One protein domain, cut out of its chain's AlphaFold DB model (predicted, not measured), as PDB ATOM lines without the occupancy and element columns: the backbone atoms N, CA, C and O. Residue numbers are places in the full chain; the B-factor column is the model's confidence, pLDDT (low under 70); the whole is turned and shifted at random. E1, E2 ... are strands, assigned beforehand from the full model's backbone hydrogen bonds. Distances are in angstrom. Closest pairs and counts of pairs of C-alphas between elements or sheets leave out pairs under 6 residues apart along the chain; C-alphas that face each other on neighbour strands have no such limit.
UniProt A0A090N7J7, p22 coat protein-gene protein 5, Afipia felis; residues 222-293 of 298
ATOM      1  N   THR A 222       0.960   0.188 -31.142       79.69
ATOM      2  CA  THR A 222       0.355   1.516 -30.946       79.69
ATOM      3  C   THR A 222      -0.212   1.583 -29.532       79.69
ATOM      4  O   THR A 222      -1.425   1.436 -29.356       79.69
ATOM      5  N   PRO A 223       0.653   1.703 -28.512       80.38
ATOM      6  CA  PRO A 223       0.199   1.583 -27.146       80.38
ATOM      7  C   PRO A 223      -0.693   2.752 -26.741       80.38
ATOM      8  O   PRO A 223      -0.343   3.912 -26.970       80.38
ATOM      9  N   ALA A 224      -1.830   2.448 -26.121       81.81
ATOM     10  CA  ALA A 224      -2.749   3.440 -25.580       81.81
ATOM     11  C   ALA A 224      -2.927   3.242 -24.070       81.81
ATOM     12  O   ALA A 224      -2.633   2.184 -23.512       81.81
ATOM     13  N   VAL A 225      -3.357   4.299 -23.378       81.38
ATOM     14  CA  VAL A 225      -3.704   4.208 -21.955       81.38
ATOM     15  C   VAL A 225      -4.994   3.404 -21.837       81.38
ATOM     16  O   VAL A 225      -6.016   3.778 -22.413       81.38
ATOM     17  N   ASN A 226      -4.946   2.305 -21.084       79.94
ATOM     18  CA  ASN A 226      -6.090   1.416 -20.933       79.94
ATOM     19  C   ASN A 226      -7.035   1.966 -19.854       79.94
ATOM     20  O   ASN A 226      -6.834   1.753 -18.655       79.94
ATOM     21  N   GLY A 227      -8.048   2.712 -20.293       72.75
ATOM     22  CA  GLY A 227      -9.098   3.271 -19.441       72.75
ATOM     23  C   GLY A 227      -8.807   4.681 -18.912       72.75
ATOM     24  O   GLY A 227      -7.670   5.063 -18.654       72.75
ATOM     25  N   ALA A 228      -9.876   5.465 -18.734       65.19
ATOM     26  CA  ALA A 228      -9.810   6.898 -18.429       65.19
ATOM     27  C   ALA A 228      -9.542   7.245 -16.946       65.19
ATOM     28  O   ALA A 228      -9.319   8.409 -16.635       65.19
ATOM     29  N   ALA A 229      -9.562   6.271 -16.030       70.06
ATOM     30  CA  ALA A 229      -9.544   6.498 -14.579       70.06
ATOM     31  C   ALA A 229      -8.183   6.180 -13.927       70.06
ATOM     32  O   ALA A 229      -8.115   5.453 -12.939       70.06
ATOM     33  N   GLN A 230      -7.090   6.707 -14.486       74.88
ATOM     34  CA  GLN A 230      -5.730   6.563 -13.933       74.88
ATOM     35  C   GLN A 230      -5.168   7.908 -13.432       74.88
ATOM     36  O   GLN A 230      -3.966   8.170 -13.509       74.88
ATOM     37  N   ASN A 231      -6.053   8.783 -12.946       72.25
ATOM     38  CA  ASN A 231      -5.699  10.086 -12.390       72.25
ATOM     39  C   ASN A 231      -4.900   9.929 -11.096       72.25
ATOM     40  O   ASN A 231      -5.235   9.111 -10.241       72.25
ATOM     41  N   THR A 232      -3.890  10.774 -10.928       67.56
ATOM     42  CA  THR A 232      -3.114  10.867  -9.693       67.56
ATOM     43  C   THR A 232      -3.329  12.193  -8.997       67.56
ATOM     44  O   THR A 232      -3.454  13.247  -9.621       67.56
ATOM     45  N   THR A 233      -3.369  12.123  -7.673       67.00
ATOM     46  CA  THR A 233      -3.340  13.280  -6.781       67.00
ATOM     47  C   THR A 233      -2.021  13.285  -6.019       67.00
ATOM     48  O   THR A 233      -1.383  12.241  -5.857       67.00
ATOM     49  N   TYR A 234      -1.624  14.457  -5.523       64.50
ATOM     50  CA  TYR A 234      -0.399  14.620  -4.737       64.50
ATOM     51  C   TYR A 234      -0.306  13.617  -3.571       64.50
ATOM     52  O   TYR A 234       0.753  13.034  -3.344       64.50
ATOM     53  N   ASP A 235      -1.436  13.347  -2.913       58.38
ATOM     54  CA  ASP A 235      -1.552  12.435  -1.769       58.38
ATOM     55  C   ASP A 235      -1.269  10.965  -2.150       58.38
ATOM     56  O   ASP A 235      -0.621  10.218  -1.421       58.38
ATOM     57  N   THR A 236      -1.651  10.558  -3.366       56.56
ATOM     58  CA  THR A 236      -1.412   9.193  -3.874       56.56
ATOM     59  C   THR A 236       0.014   8.950  -4.384       56.56
ATOM     60  O   THR A 236       0.451   7.803  -4.451       56.56
ATOM     61  N   THR A 237       0.765  10.000  -4.742       57.16
ATOM     62  CA  THR A 237       2.079   9.893  -5.410       57.16
ATOM     63  C   THR A 237       3.246  10.409  -4.574       57.16
ATOM     64  O   THR A 237       4.276  10.777  -5.142       57.16
ATOM     65  N   GLY A 238       3.143  10.426  -3.241       52.88
ATOM     66  CA  GLY A 238       4.237  10.858  -2.351       52.88
ATOM     67  C   GLY A 238       5.614  10.241  -2.688       52.88
ATOM     68  O   GLY A 238       6.650  10.872  -2.457       52.88
ATOM     69  N   ALA A 239       5.617   9.073  -3.344       57.47
ATOM     70  CA  ALA A 239       6.779   8.329  -3.835       57.47
ATOM     71  C   ALA A 239       7.353   8.749  -5.216       57.47
ATOM     72  O   ALA A 239       8.311   8.129  -5.667       57.47
ATOM     73  N   ASN A 240       6.826   9.777  -5.901       69.88
ATOM     74  CA  ASN A 240       7.218  10.178  -7.274       69.88
ATOM     75  C   ASN A 240       7.085   9.058  -8.339       69.88
ATOM     76  O   ASN A 240       7.688   9.137  -9.408       69.88
ATOM     77  N   THR A 241       6.303   8.014  -8.063       75.25
ATOM     78  CA  THR A 241       6.086   6.872  -8.963       75.25
ATOM     79  C   THR A 241       4.603   6.544  -9.063       75.25
ATOM     80  O   THR A 241       3.887   6.639  -8.068       75.25
ATOM     81  N   GLN A 242       4.157   6.104 -10.239       78.00
ATOM     82  CA  GLN A 242       2.790   5.652 -10.492       78.00
ATOM     83  C   GLN A 242       2.811   4.397 -11.374       78.00
ATOM     84  O   GLN A 242       3.632   4.284 -12.284       78.00
ATOM     85  N   THR A 243       1.867   3.484 -11.138       80.88
ATOM     86  CA  THR A 243       1.556   2.395 -12.071       80.88
ATOM     87  C   THR A 243       0.630   2.907 -13.172       80.88
ATOM     88  O   THR A 243      -0.466   3.381 -12.877       80.88
ATOM     89  N   LEU A 244       1.060   2.789 -14.430       81.94
ATOM     90  CA  LEU A 244       0.266   3.122 -15.613       81.94
ATOM     91  C   LEU A 244      -0.042   1.846 -16.403       81.94
ATOM     92  O   LEU A 244       0.867   1.135 -16.833       81.94
ATOM     93  N   ILE A 245      -1.324   1.569 -16.618       82.81
ATOM     94  CA  ILE A 245      -1.802   0.435 -17.409       82.81
ATOM     95  C   ILE A 245      -1.979   0.891 -18.858       82.81
ATOM     96  O   ILE A 245      -2.693   1.858 -19.135       82.81
ATOM     97  N   THR A 246      -1.340   0.176 -19.782       80.12
ATOM     98  CA  THR A 246      -1.411   0.427 -21.228       80.12
ATOM     99  C   THR A 246      -1.826  -0.837 -21.980       80.12
ATOM    100  O   THR A 246      -1.569  -1.952 -21.521       80.12
ATOM    101  N   ASP A 247      -2.476  -0.671 -23.129       78.19
ATOM    102  CA  ASP A 247      -2.849  -1.734 -24.070       78.19
ATOM    103  C   ASP A 247      -2.250  -1.457 -25.464       78.19
ATOM    104  O   ASP A 247      -1.394  -0.593 -25.594       78.19
ATOM    105  N   GLY A 248      -2.613  -2.226 -26.498       75.88
ATOM    106  CA  GLY A 248      -2.230  -1.921 -27.890       75.88
ATOM    107  C   GLY A 248      -0.792  -2.282 -28.311       75.88
ATOM    108  O   GLY A 248      -0.367  -1.960 -29.424       75.88
ATOM    109  N   TRP A 249      -0.031  -2.973 -27.459       78.69
ATOM    110  CA  TRP A 249       1.316  -3.468 -27.780       78.69
ATOM    111  C   TRP A 249       1.280  -4.658 -28.753       78.69
ATOM    112  O   TRP A 249       0.423  -5.538 -28.637       78.69
ATOM    113  N   THR A 250       2.248  -4.759 -29.675       70.88
ATOM    114  CA  THR A 250       2.357  -5.949 -30.545       70.88
ATOM    115  C   THR A 250       2.681  -7.206 -29.732       70.88
ATOM    116  O   THR A 250       3.272  -7.144 -28.655       70.88
ATOM    117  N   ALA A 251       2.301  -8.386 -30.230       61.34
ATOM    118  CA  ALA A 251       2.393  -9.644 -29.479       61.34
ATOM    119  C   ALA A 251       3.787 -10.325 -29.489       61.34
ATOM    120  O   ALA A 251       3.983 -11.303 -28.772       61.34
ATOM    121  N   ALA A 252       4.763  -9.827 -30.259       59.50
ATOM    122  CA  ALA A 252       5.896 -10.633 -30.741       59.50
ATOM    123  C   ALA A 252       7.176 -10.734 -29.863       59.50
ATOM    124  O   ALA A 252       8.025 -11.565 -30.151       59.50
ATOM    125  N   ALA A 253       7.359  -9.943 -28.799       58.53
ATOM    126  CA  ALA A 253       8.552 -10.007 -27.911       58.53
ATOM    127  C   ALA A 253       8.247 -10.058 -26.392       58.53
ATOM    128  O   ALA A 253       7.198  -9.610 -25.933       58.53
ATOM    129  N   ALA A 254       9.162 -10.625 -25.602       59.41
ATOM    130  CA  ALA A 254       8.944 -10.916 -24.179       59.41
ATOM    131  C   ALA A 254       9.186  -9.721 -23.227       59.41
ATOM    132  O   ALA A 254       8.538  -9.636 -22.184       59.41
ATOM    133  N   ALA A 255      10.082  -8.795 -23.585       62.62
ATOM    134  CA  ALA A 255      10.322  -7.532 -22.879       62.62
ATOM    135  C   ALA A 255       9.964  -6.377 -23.821       62.62
ATOM    136  O   ALA A 255      10.497  -6.325 -24.926       62.62
ATOM    137  N   ARG A 256       9.021  -5.512 -23.427       73.38
ATOM    138  CA  ARG A 256       8.487  -4.429 -24.280       73.38
ATOM    139  C   ARG A 256       9.159  -3.102 -23.989       73.38
ATOM    140  O   ARG A 256       9.761  -2.501 -24.867       73.38
ATOM    141  N   VAL A 257       9.039  -2.707 -22.730       77.81
ATOM    142  CA  VAL A 257       9.584  -1.483 -22.164       77.81
ATOM    143  C   VAL A 257      10.637  -1.923 -21.166       77.81
ATOM    144  O   VAL A 257      10.347  -2.747 -20.297       77.81
ATOM    145  N   VAL A 258      11.859  -1.441 -21.319       84.62
ATOM    146  CA  VAL A 258      12.978  -1.692 -20.410       84.62
ATOM    147  C   VAL A 258      13.042  -0.559 -19.384       84.62
ATOM    148  O   VAL A 258      12.634   0.570 -19.656       84.62
ATOM    149  N   ALA A 259      13.527  -0.852 -18.175       82.75
ATOM    150  CA  ALA A 259      13.780   0.190 -17.181       82.75
ATOM    151  C   ALA A 259      14.749   1.251 -17.743       82.75
ATOM    152  O   ALA A 259      15.851   0.907 -18.179       82.75
ATOM    153  N   GLY A 260      14.338   2.518 -17.724       82.06
ATOM    154  CA  GLY A 260      15.047   3.637 -18.351       82.06
ATOM    155  C   GLY A 260      14.467   4.111 -19.685       82.06
ATOM    156  O   GLY A 260      14.887   5.157 -20.170       82.06
ATOM    157  N   ASP A 261      13.495   3.402 -20.272       83.44
ATOM    158  CA  ASP A 261      12.816   3.887 -21.479       83.44
ATOM    159  C   ASP A 261      12.000   5.148 -21.154       83.44
ATOM    160  O   ASP A 261      11.160   5.147 -20.244       83.44
ATOM    161  N   VAL A 262      12.243   6.215 -21.917       86.31
ATOM    162  CA  VAL A 262      11.550   7.501 -21.791       86.31
ATOM    163  C   VAL A 262      10.411   7.581 -22.802       86.31
ATOM    164  O   VAL A 262      10.603   7.320 -23.990       86.31
ATOM    165  N   PHE A 263       9.224   7.976 -22.347       85.94
ATOM    166  CA  PHE A 263       8.040   8.146 -23.184       85.94
ATOM    167  C   PHE A 263       7.282   9.433 -22.841       85.94
ATOM    168  O   PHE A 263       7.460  10.034 -21.782       85.94
ATOM    169  N   THR A 264       6.413   9.855 -23.755       87.75
ATOM    170  CA  THR A 264       5.516  11.007 -23.586       87.75
ATOM    171  C   THR A 264       4.074  10.566 -23.773       87.75
ATOM    172  O   THR A 264       3.802   9.699 -24.603       87.75
ATOM    173  N   ILE A 265       3.143  11.195 -23.060       85.19
ATOM    174  CA  ILE A 265       1.704  10.961 -23.233       85.19
ATOM    175  C   ILE A 265       1.122  12.120 -24.042       85.19
ATOM    176  O   ILE A 265       1.327  13.286 -23.704       85.19
ATOM    177  N   ALA A 266       0.398  11.808 -25.119       83.81
ATOM    178  CA  ALA A 266      -0.235  12.823 -25.954       83.81
ATOM    179  C   ALA A 266      -1.208  13.687 -25.130       83.81
ATOM    180  O   ALA A 266      -1.996  13.172 -24.341       83.81
ATOM    181  N   GLY A 267      -1.139  15.009 -25.307       83.44
ATOM    182  CA  GLY A 267      -1.979  15.970 -24.584       83.44
ATOM    183  C   GLY A 267      -1.519  16.302 -23.159       83.44
ATOM    184  O   GLY A 267      -2.080  17.211 -22.552       83.44
ATOM    185  N   VAL A 268      -0.485  15.633 -22.632       84.19
ATOM    186  CA  VAL A 268       0.098  15.949 -21.320       84.19
ATOM    187  C   VAL A 268       1.321  16.837 -21.512       84.19
ATOM    188  O   VAL A 268       2.403  16.366 -21.863       84.19
ATOM    189  N   TYR A 269       1.145  18.134 -21.275       86.56
ATOM    190  CA  TYR A 269       2.209  19.133 -21.363       86.56
ATOM    191  C   TYR A 269       2.977  19.255 -20.049       86.56
ATOM    192  O   TYR A 269       2.427  19.022 -18.968       86.56
ATOM    193  N   ASP A 270       4.258  19.608 -20.136       85.06
ATOM    194  CA  ASP A 270       5.017  19.934 -18.934       85.06
ATOM    195  C   ASP A 270       4.603  21.302 -18.384       85.06
ATOM    196  O   ASP A 270       3.988  22.118 -19.073       85.06
ATOM    197  N   VAL A 271       4.926  21.553 -17.122       84.38
ATOM    198  CA  VAL A 271       4.456  22.741 -16.409       84.38
ATOM    199  C   VAL A 271       5.635  23.399 -15.720       84.38
ATOM    200  O   VAL A 271       6.477  22.716 -15.134       84.38
ATOM    201  N   ASN A 272       5.698  24.726 -15.763       83.50
ATOM    202  CA  ASN A 272       6.682  25.441 -14.967       83.50
ATOM    203  C   ASN A 272       6.367  25.229 -13.470       83.50
ATOM    204  O   ASN A 272       5.237  25.505 -13.046       83.50
ATOM    205  N   PRO A 273       7.336  24.763 -12.658       79.12
ATOM    206  CA  PRO A 273       7.090  24.429 -11.261       79.12
ATOM    207  C   PRO A 273       6.689  25.637 -10.410       79.12
ATOM    208  O   PRO A 273       5.978  25.452  -9.432       79.12
ATOM    209  N   VAL A 274       7.078  26.859 -10.780       78.81
ATOM    210  CA  VAL A 274       6.763  28.079 -10.021       78.81
ATOM    211  C   VAL A 274       5.488  28.739 -10.542       78.81
ATOM    212  O   VAL A 274       4.554  28.977  -9.783       78.81
ATOM    213  N   THR A 275       5.415  29.019 -11.846       80.81
ATOM    214  CA  THR A 275       4.301  29.807 -12.409       80.81
ATOM    215  C   THR A 275       3.055  28.982 -12.718       80.81
ATOM    216  O   THR A 275       2.009  29.555 -13.009       80.81
ATOM    217  N   LYS A 276       3.162  27.646 -12.698       82.94
ATOM    218  CA  LYS A 276       2.108  26.698 -13.106       82.94
ATOM    219  C   LYS A 276       1.635  26.871 -14.556       82.94
ATOM    220  O   LYS A 276       0.627  26.291 -14.951       82.94
ATOM    221  N   ALA A 277       2.368  27.634 -15.366       83.62
ATOM    222  CA  ALA A 277       2.073  27.805 -16.779       83.62
ATOM    223  C   ALA A 277       2.434  26.536 -17.563       83.62
ATOM    224  O   ALA A 277       3.491  25.935 -17.338       83.62
ATOM    225  N   THR A 278       1.573  26.153 -18.502       84.88
ATOM    226  CA  THR A 278       1.822  25.044 -19.427       84.88
ATOM    227  C   THR A 278       2.948  25.405 -20.387       84.88
ATOM    228  O   THR A 278       2.897  26.437 -21.058       84.88
ATOM    229  N   LEU A 279       3.953  24.544 -20.470       86.31
ATOM    230  CA  LEU A 279       5.053  24.660 -21.416       86.31
ATOM    231  C   LEU A 279       4.641  24.063 -22.774       86.31
ATOM    232  O   LEU A 279       3.800  23.166 -22.825       86.31
ATOM    233  N   PRO A 280       5.226  24.521 -23.895       84.75
ATOM    234  CA  PRO A 280       4.801  24.117 -25.240       84.75
ATOM    235  C   PRO A 280       5.233  22.694 -25.642       84.75
ATOM    236  O   PRO A 280       5.086  22.315 -26.800       84.75
ATOM    237  N   PHE A 281       5.794  21.907 -24.721       85.50
ATOM    238  CA  PHE A 281       6.299  20.560 -24.977       85.50
ATOM    239  C   PHE A 281       5.658  19.529 -24.043       85.50
ATOM    240  O   PHE A 281       5.243  19.841 -22.924       85.50
ATOM    241  N   LEU A 282       5.580  18.285 -24.520       86.88
ATOM    242  CA  LEU A 282       5.000  17.176 -23.768       86.88
ATOM    243  C   LEU A 282       5.872  16.799 -22.568       86.88
ATOM    244  O   LEU A 282       7.104  16.850 -22.625       86.88
ATOM    245  N   LYS A 283       5.223  16.370 -21.489       85.88
ATOM    246  CA  LYS A 283       5.901  15.863 -20.302       85.88
ATOM    247  C   LYS A 283       6.529  14.502 -20.600       85.88
ATOM    248  O   LYS A 283       5.883  13.620 -21.169       85.88
ATOM    249  N   GLN A 284       7.786  14.345 -20.201       88.00
ATOM    250  CA  GLN A 284       8.526  13.094 -20.318       88.00
ATOM    251  C   GLN A 284       8.402  12.278 -19.032       88.00
ATOM    252  O   GLN A 284       8.454  12.824 -17.927       88.00
ATOM    253  N   PHE A 285       8.259  10.969 -19.195       87.50
ATOM    254  CA  PHE A 285       8.177   9.980 -18.129       87.50
ATOM    255  C   PHE A 285       9.180   8.868 -18.401       87.50
ATOM    256  O   PHE A 285       9.459   8.570 -19.558       87.50
ATOM    257  N   VAL A 286       9.686   8.233 -17.345       88.25
ATOM    258  CA  VAL A 286      10.598   7.092 -17.460       88.25
ATOM    259  C   VAL A 286       9.987   5.845 -16.852       88.25
ATOM    260  O   VAL A 286       9.352   5.898 -15.794       88.25
ATOM    261  N   SER A 287      10.180   4.707 -17.514       84.06
ATOM    262  CA  SER A 287       9.798   3.421 -16.948       84.06
ATOM    263  C   SER A 287      10.795   2.989 -15.875       84.06
ATOM    264  O   SER A 287      11.975   2.793 -16.153       84.06
ATOM    265  N   ARG A 288      10.314   2.778 -14.646       84.50
ATOM    266  CA  ARG A 288      11.137   2.323 -13.507       84.50
ATOM    267  C   ARG A 288      11.448   0.828 -13.548       84.50
ATOM    268  O   ARG A 288      12.348   0.362 -12.857       84.50
ATOM    269  N   GLN A 289      10.680   0.059 -14.314       80.19
ATOM    270  CA  GLN A 289      10.790  -1.393 -14.361       80.19
ATOM    271  C   GLN A 289      10.629  -1.908 -15.788       80.19
ATOM    272  O   GLN A 289       9.937  -1.315 -16.616       80.19
ATOM    273  N   THR A 290      11.267  -3.042 -16.069       76.44
ATOM    274  CA  THR A 290      11.079  -3.729 -17.344       76.44
ATOM    275  C   THR A 290       9.711  -4.401 -17.361       76.44
ATOM    276  O   THR A 290       9.467  -5.338 -16.599       76.44
ATOM    277  N   VAL A 291       8.835  -3.962 -18.259       70.50
ATOM    278  CA  VAL A 291       7.498  -4.529 -18.427       70.50
ATOM    279  C   VAL A 291       7.584  -5.755 -19.331       70.50
ATOM    280  O   VAL A 291       7.971  -5.682 -20.506       70.50
ATOM    281  N   ARG A 292       7.217  -6.904 -18.761       65.81
ATOM    282  CA  ARG A 292       7.079  -8.186 -19.458       65.81
ATOM    283  C   ARG A 292       5.604  -8.543 -19.570       65.81
ATOM    284  O   ARG A 292       4.800  -8.149 -18.729       65.81
ATOM    285  N   ARG A 293       5.243  -9.321 -20.590       59.69
ATOM    286  CA  ARG A 293       3.893  -9.893 -20.673       59.69
ATOM    287  C   ARG A 293       3.649 -10.776 -19.445       59.69
ATOM    288  O   ARG A 293       4.445 -11.669 -19.165       59.69
TER     289      ARG A 293
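This is residues 222 to 293 of the 298 residues of the protein "p22 coat protein-gene protein 5" of Afipia felis (UniProt A0A090N7J7). An elongated, open strand structure has two ends: one is a long, sharply bent hairpin, E4 and E5, and the other holds the short hairpin E1 and E2 and, across from it, the short strand E3 paired with residues 291 to 292. A wide loop of residues 226 to 245 joins E1 to E2, and its residues 233 to 240 stick out. The printed part has 72 residues with no named helix and five named strands, E1 to E5 in order along the chain; the class is all strand, though under half of the residues, 30 of 72, are in named elements. Two antiparallel sheets of two strands, E1 - E2 and E4 - E5, are present. The whole is loose, with a radius of gyration of the C-alphas of 14.0 A and spans of 44 by 26 by 25 A.

E1, residues 222 to 225, and E2, residues 246 to 249, form a hairpin of antiparallel neighbours, with 167 degrees between their directions. The C-alphas of Pro 223 and Gly 248 face each other at 4.3 A, and N 247 and O 224 are within hydrogen-bond range at 2.9 A. E3, residues 255 to 257, pairs with no named strand, but it pairs antiparallel with residues 291 to 292. E2 and E3 are only just apart, their closest C-alphas 8.0 A from each other. E4, residues 262 to 271, and E5, residues 278 to 286, form the second antiparallel hairpin, at 149 degrees. E4 bends by 109 degrees at residue 267 and E5 by 80 degrees at residue 281. N 263 and O 285 are within hydrogen-bond range at 2.9 A before E4's bend, and N 279 and O 270 at 2.8 A after it. E1 is apart from E4 and E5, and so is E2.

E1 begins at C-alpha 222, (0.355, 1.516, -30.946), and is 10.2 A long; E2 is 8.1 A and E3 6.1 A. E4, the longest strand by residues, begins at C-alpha 262, (11.550, 7.501, -21.791), and measures 17.7 A. E5 measures 20.1 A and ends at C-alpha 286, (10.598, 7.092, -17.460).

The two C-alphas farthest apart, those of Ala 252 and Thr 275, are 44.4 A from each other. The printed part has no cut. The link E1 to E2 is long, E2 to E3 and E3 to E4 are tight, and E4 to E5 is short. The mean pLDDT of the printed part is 76.6; it is under 70 at residue 228, residues 232 to 240, residues 251 to 255 and residues 292 to 293.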